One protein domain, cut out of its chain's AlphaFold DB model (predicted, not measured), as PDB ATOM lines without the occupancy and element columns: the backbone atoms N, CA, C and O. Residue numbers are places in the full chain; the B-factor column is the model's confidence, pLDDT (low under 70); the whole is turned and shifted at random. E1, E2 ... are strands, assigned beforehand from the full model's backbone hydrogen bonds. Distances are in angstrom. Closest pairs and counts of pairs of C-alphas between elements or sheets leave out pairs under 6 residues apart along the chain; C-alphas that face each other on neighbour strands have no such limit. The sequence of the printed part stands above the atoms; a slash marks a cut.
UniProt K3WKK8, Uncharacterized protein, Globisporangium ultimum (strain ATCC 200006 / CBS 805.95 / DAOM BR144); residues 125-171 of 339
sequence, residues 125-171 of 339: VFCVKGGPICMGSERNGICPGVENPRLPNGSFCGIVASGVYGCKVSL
ATOM      1  N   VAL A 125      15.210  17.855  44.906       72.44
ATOM      2  CA  VAL A 125      16.533  17.317  44.611       72.44
ATOM      3  C   VAL A 125      16.471  15.820  44.873       72.44
ATOM      4  O   VAL A 125      16.040  15.398  45.947       72.44
ATOM      5  N   PHE A 126      16.860  15.030  43.878       81.06
ATOM      6  CA  PHE A 126      16.908  13.580  43.976       81.06
ATOM      7  C   PHE A 126      18.345  13.107  43.813       81.06
ATOM      8  O   PHE A 126      19.112  13.670  43.027       81.06
ATOM      9  N   CYS A 127      18.701  12.061  44.551       81.94
ATOM     10  CA  CYS A 127      20.028  11.472  44.488       81.94
ATOM     11  C   CYS A 127      20.032  10.351  43.451       81.94
ATOM     12  O   CYS A 127      19.174   9.467  43.464       81.94
ATOM     13  N   VAL A 128      21.006  10.374  42.543       85.50
ATOM     14  CA  VAL A 128      21.244   9.273  41.609       85.50
ATOM     15  C   VAL A 128      22.534   8.547  41.967       85.50
ATOM     16  O   VAL A 128      23.604   9.150  42.098       85.50
ATOM     17  N   LYS A 129      22.446   7.220  42.108       81.44
ATOM     18  CA  LYS A 129      23.618   6.369  42.332       81.44
ATOM     19  C   LYS A 129      24.336   6.059  41.028       81.44
ATOM     20  O   LYS A 129      23.888   5.218  40.252       81.44
ATOM     21  N   GLY A 130      25.516   6.658  40.885       75.75
ATOM     22  CA  GLY A 130      26.511   6.302  39.879       75.75
ATOM     23  C   GLY A 130      26.276   6.899  38.492       75.75
ATOM     24  O   GLY A 130      25.197   7.389  38.180       75.75
ATOM     25  N   GLY A 131      27.336   6.822  37.676       81.19
ATOM     26  CA  GLY A 131      27.399   7.212  36.264       81.19
ATOM     27  C   GLY A 131      27.171   8.702  35.960       81.19
ATOM     28  O   GLY A 131      26.973   9.508  36.865       81.19
ATOM     29  N   PRO A 132      27.273   9.095  34.678       86.19
ATOM     30  CA  PRO A 132      26.984  10.462  34.258       86.19
ATOM     31  C   PRO A 132      25.491  10.762  34.435       86.19
ATOM     32  O   PRO A 132      24.638   9.930  34.127       86.19
ATOM     33  N   ILE A 133      25.169  11.961  34.917       86.62
ATOM     34  CA  ILE A 133      23.789  12.450  35.015       86.62
ATOM     35  C   ILE A 133      23.203  12.714  33.621       86.62
ATOM     36  O   ILE A 133      23.924  13.071  32.687       86.62
ATOM     37  N   CYS A 134      21.887  12.554  33.466       90.19
ATOM     38  CA  CYS A 134      21.193  12.945  32.235       90.19
ATOM     39  C   CYS A 134      21.089  14.470  32.150       90.19
ATOM     40  O   CYS A 134      20.114  15.065  32.606       90.19
ATOM     41  N   MET A 135      22.115  15.103  31.581       87.06
ATOM     42  CA  MET A 135      22.150  16.547  31.382       87.06
ATOM     43  C   MET A 135      22.879  16.910  30.083       87.06
ATOM     44  O   MET A 135      23.914  16.341  29.729       87.06
ATOM     45  N   GLY A 136      22.348  17.895  29.356       86.19
ATOM     46  CA  GLY A 136      23.011  18.473  28.189       86.19
ATOM     47  C   GLY A 136      22.921  17.581  26.952       86.19
ATOM     48  O   GLY A 136      21.865  17.514  26.327       86.19
ATOM     49  N   SER A 137      24.035  16.945  26.570       81.19
ATOM     50  CA  SER A 137      24.150  16.084  25.371       81.19
ATOM     51  C   SER A 137      24.217  14.583  25.691       81.19
ATOM     52  O   SER A 137      24.238  13.761  24.774       81.19
ATOM     53  N   GLU A 138      24.237  14.219  26.976       83.38
ATOM     54  CA  GLU A 138      24.393  12.839  27.439       83.38
ATOM     55  C   GLU A 138      23.062  12.079  27.398       83.38
ATOM     56  O   GLU A 138      22.272  12.099  28.341       83.38
ATOM     57  N   ARG A 139      22.810  11.369  26.290       84.94
ATOM     58  CA  ARG A 139      21.596  10.547  26.109       84.94
ATOM     59  C   ARG A 139      21.527   9.351  27.070       84.94
ATOM     60  O   ARG A 139      20.444   8.844  27.339       84.94
ATOM     61  N   ASN A 140      22.675   8.888  27.558       85.25
ATOM     62  CA  ASN A 140      22.801   7.708  28.416       85.25
ATOM     63  C   ASN A 140      22.948   8.057  29.901       85.25
ATOM     64  O   ASN A 140      23.395   7.219  30.683       85.25
ATOM     65  N   GLY A 141      22.599   9.286  30.283       89.44
ATOM     66  CA  GLY A 141      22.690   9.692  31.670       89.44
ATOM     67  C   GLY A 141      21.647   9.017  32.560       89.44
ATOM     68  O   GLY A 141      20.569   8.615  32.111       89.44
ATOM     69  N   ILE A 142      21.986   8.888  33.837       90.81
ATOM     70  CA  ILE A 142      21.141   8.255  34.845       90.81
ATOM     71  C   ILE A 142      20.175   9.291  35.415       90.81
ATOM     72  O   ILE A 142      20.526  10.453  35.629       90.81
ATOM     73  N   CYS A 143      18.942   8.844  35.632       93.00
ATOM     74  CA  CYS A 143      17.862   9.617  36.219       93.00
ATOM     75  C   CYS A 143      17.361   8.938  37.495       93.00
ATOM     76  O   CYS A 143      17.508   7.716  37.622       93.00
ATOM     77  N   PRO A 144      16.777   9.703  38.434       90.44
ATOM     78  CA  PRO A 144      16.255   9.140  39.666       90.44
ATOM     79  C   PRO A 144      15.212   8.062  39.376       90.44
ATOM     80  O   PRO A 144      14.304   8.230  38.551       90.44
ATOM     81  N   GLY A 145      15.421   6.920  40.030       86.75
ATOM     82  CA  GLY A 145      14.585   5.738  39.904       86.75
ATOM     83  C   GLY A 145      13.250   5.899  40.622       86.75
ATOM     84  O   GLY A 145      12.852   6.988  41.026       86.75
ATOM     85  N   VAL A 146      12.536   4.787  40.767       86.00
ATOM     86  CA  VAL A 146      11.286   4.759  41.529       86.00
ATOM     87  C   VAL A 146      11.591   5.016  43.007       86.00
ATOM     88  O   VAL A 146      12.290   4.227  43.641       86.00
ATOM     89  N   GLU A 147      11.040   6.097  43.552       79.75
ATOM     90  CA  GLU A 147      11.146   6.456  44.966       79.75
ATOM     91  C   GLU A 147       9.747   6.579  45.568       79.75
ATOM     92  O   GLU A 147       9.057   7.576  45.380       79.75
ATOM     93  N   ASN A 148       9.290   5.588  46.325       78.44
ATOM     94  CA  ASN A 148       8.004   5.705  47.011       78.44
ATOM     95  C   ASN A 148       8.180   6.521  48.306       78.44
ATOM     96  O   ASN A 148       9.020   6.148  49.126       78.44
ATOM     97  N   PRO A 149       7.388   7.588  48.548       75.81
ATOM     98  CA  PRO A 149       6.174   7.996  47.824       75.81
ATOM     99  C   PRO A 149       6.341   9.139  46.798       75.81
ATOM    100  O   PRO A 149       5.355   9.498  46.164       75.81
ATOM    101  N   ARG A 150       7.527   9.748  46.648       78.19
ATOM    102  CA  ARG A 150       7.698  10.994  45.867       78.19
ATOM    103  C   ARG A 150       7.711  10.793  44.348       78.19
ATOM    104  O   ARG A 150       7.255  11.667  43.625       78.19
ATOM    105  N   LEU A 151       8.221   9.667  43.860       82.25
ATOM    106  CA  LEU A 151       8.432   9.367  42.444       82.25
ATOM    107  C   LEU A 151       8.014   7.915  42.126       82.25
ATOM    108  O   LEU A 151       8.861   7.080  41.808       82.25
ATOM    109  N   PRO A 152       6.711   7.577  42.201       82.25
ATOM    110  CA  PRO A 152       6.226   6.191  42.122       82.25
ATOM    111  C   PRO A 152       6.530   5.493  40.789       82.25
ATOM    112  O   PRO A 152       6.586   4.269  40.731       82.25
ATOM    113  N   ASN A 153       6.759   6.265  39.727       84.75
ATOM    114  CA  ASN A 153       7.063   5.754  38.392       84.75
ATOM    115  C   ASN A 153       8.508   6.052  37.951       84.75
ATOM    116  O   ASN A 153       8.884   5.737  36.822       84.75
ATOM    117  N   GLY A 154       9.308   6.674  38.823       88.94
ATOM    118  CA  GLY A 154      10.652   7.140  38.505       88.94
ATOM    119  C   GLY A 154      10.700   8.189  37.391       88.94
ATOM    120  O   GLY A 154       9.689   8.777  36.984       88.94
ATOM    121  N   SER A 155      11.905   8.425  36.886       91.44
ATOM    122  CA  SER A 155      12.161   9.319  35.759       91.44
ATOM    123  C   SER A 155      13.100   8.678  34.737       91.44
ATOM    124  O   SER A 155      13.861   7.762  35.049       91.44
ATOM    125  N   PHE A 156      13.031   9.136  33.492       91.19
ATOM    126  CA  PHE A 156      13.832   8.633  32.381       91.19
ATOM    127  C   PHE A 156      14.541   9.775  31.654       91.19
ATOM    128  O   PHE A 156      14.052  10.903  31.615       91.19
ATOM    129  N   CYS A 157      15.695   9.479  31.055       92.75
ATOM    130  CA  CYS A 157      16.462  10.464  30.301       92.75
ATOM    131  C   CYS A 157      15.781  10.760  28.956       92.75
ATOM    132  O   CYS A 157      15.565   9.857  28.144       92.75
ATOM    133  N   GLY A 158      15.426  12.020  28.708       89.38
ATOM    134  CA  GLY A 158      14.732  12.436  27.491       89.38
ATOM    135  C   GLY A 158      14.969  13.902  27.154       89.38
ATOM    136  O   GLY A 158      15.548  14.648  27.932       89.38
ATOM    137  N   ILE A 159      14.526  14.335  25.973       86.44
ATOM    138  CA  ILE A 159      14.630  15.745  25.585       86.44
ATOM    139  C   ILE A 159      13.529  16.530  26.318       86.44
ATOM    140  O   ILE A 159      12.332  16.246  26.160       86.44
ATOM    141  N   VAL A 160      13.938  17.482  27.157       86.62
ATOM    142  CA  VAL A 160      13.038  18.413  27.856       86.62
ATOM    143  C   VAL A 160      12.653  19.583  26.940       86.62
ATOM    144  O   VAL A 160      13.162  19.698  25.825       86.62
ATOM    145  N   ALA A 161      11.728  20.447  27.370       78.06
ATOM    146  CA  ALA A 161      11.200  21.544  26.545       78.06
ATOM    147  C   ALA A 161      12.290  22.499  26.015       78.06
ATOM    148  O   ALA A 161      12.135  23.087  24.948       78.06
ATOM    149  N   SER A 162      13.415  22.603  26.724       83.88
ATOM    150  CA  SER A 162      14.588  23.384  26.325       83.88
ATOM    151  C   SER A 162      15.428  22.746  25.204       83.88
ATOM    152  O   SER A 162      16.380  23.364  24.735       83.88
ATOM    153  N   GLY A 163      15.101  21.532  24.746       82.19
ATOM    154  CA  GLY A 163      15.803  20.857  23.648       82.19
ATOM    155  C   GLY A 163      17.101  20.143  24.047       82.19
ATOM    156  O   GLY A 163      17.749  19.544  23.190       82.19
ATOM    157  N   VAL A 164      17.467  20.161  25.330       89.38
ATOM    158  CA  VAL A 164      18.588  19.389  25.897       89.38
ATOM    159  C   VAL A 164      18.091  18.107  26.570       89.38
ATOM    160  O   VAL A 164      16.902  17.981  26.872       89.38
ATOM    161  N   TYR A 165      18.983  17.137  26.794       90.44
ATOM    162  CA  TYR A 165      18.644  15.965  27.605       90.44
ATOM    163  C   TYR A 165      18.479  16.366  29.073       90.44
ATOM    164  O   TYR A 165      19.305  17.101  29.617       90.44
ATOM    165  N   GLY A 166      17.412  15.862  29.686       91.62
ATOM    166  CA  GLY A 166      17.082  16.002  31.098       91.62
ATOM    167  C   GLY A 166      16.183  14.854  31.564       91.62
ATOM    168  O   GLY A 166      15.625  14.102  30.757       91.62
ATOM    169  N   CYS A 167      16.038  14.700  32.876       92.25
ATOM    170  CA  CYS A 167      15.188  13.663  33.450       92.25
ATOM    171  C   CYS A 167      13.710  14.054  33.380       92.25
ATOM    172  O   CYS A 167      13.307  15.093  33.896       92.25
ATOM    173  N   LYS A 168      12.889  13.207  32.752       90.25
ATOM    174  CA  LYS A 168      11.432  13.370  32.644       90.25
ATOM    175  C   LYS A 168      10.723  12.338  33.504       90.25
ATOM    176  O   LYS A 168      11.065  11.158  33.462       90.25
ATOM    177  N   VAL A 169       9.715  12.766  34.254       88.88
ATOM    178  CA  VAL A 169       8.869  11.858  35.038       88.88
ATOM    179  C   VAL A 169       8.064  10.932  34.126       88.88
ATOM    180  O   VAL A 169       7.530  11.354  33.097       88.88
ATOM    181  N   SER A 170       7.973   9.652  34.491       83.00
ATOM    182  CA  SER A 170       7.109   8.705  33.785       83.00
ATOM    183  C   SER A 170       5.668   8.865  34.282       83.00
ATOM    184  O   SER A 170       5.315   8.426  35.372       83.00
ATOM    185  N   LEU A 171       4.805   9.508  33.494       75.81
ATOM    186  CA  LEU A 171       3.394   9.756  33.852       75.81
ATOM    187  C   LEU A 171       2.479   8.541  33.601       75.81
ATOM    188  O   LEU A 171       1.286   8.687  33.350       75.81
TER     189      LEU A 171
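This is residues 125 to 171 of the 339 residues of an uncharacterized protein of Globisporangium ultimum (strain ATCC 200006 / CBS 805.95 / DAOM BR144) (UniProt K3WKK8). Little regular structure: a long looping stretch, residues 130 to 154, lies beside one small two-stranded hairpin, E2 and E3, with strand E1 leading into the loop from away from the hairpin. The 47 printed residues hold three named strands, E1, E2, E3 in chain order, and no named helix; E2 and E3 form an antiparallel sheet. The class is all strand, with 15 residues in named elements. The whole is compact, radius of gyration of the C-alphas 10.3 A, spanning 29 by 23 by 16 A.

E1, residues 125 to 129, pairs with no named strand and is apart from E2, residues 155 to 159, and from E3, residues 165 to 169. E2 and E3 are a hairpin, antiparallel at 139 degrees. N 156 and O 168 are within hydrogen-bond range at 2.8 A.

E1 begins at C-alpha 125 (16.533, 17.317, 44.611) and is 13.2 A long. E2 measures 12.3 A. E3 measures 12.9 A, ending at C-alpha 169 (8.869, 11.858, 35.038).

The farthest C-alphas, Ser 137 and Pro 149, are 29.9 A apart. The link E1 to E2 is long; E2 to E3 is tight. The printed part has no cut, and no printed residue is under 70 in pLDDT.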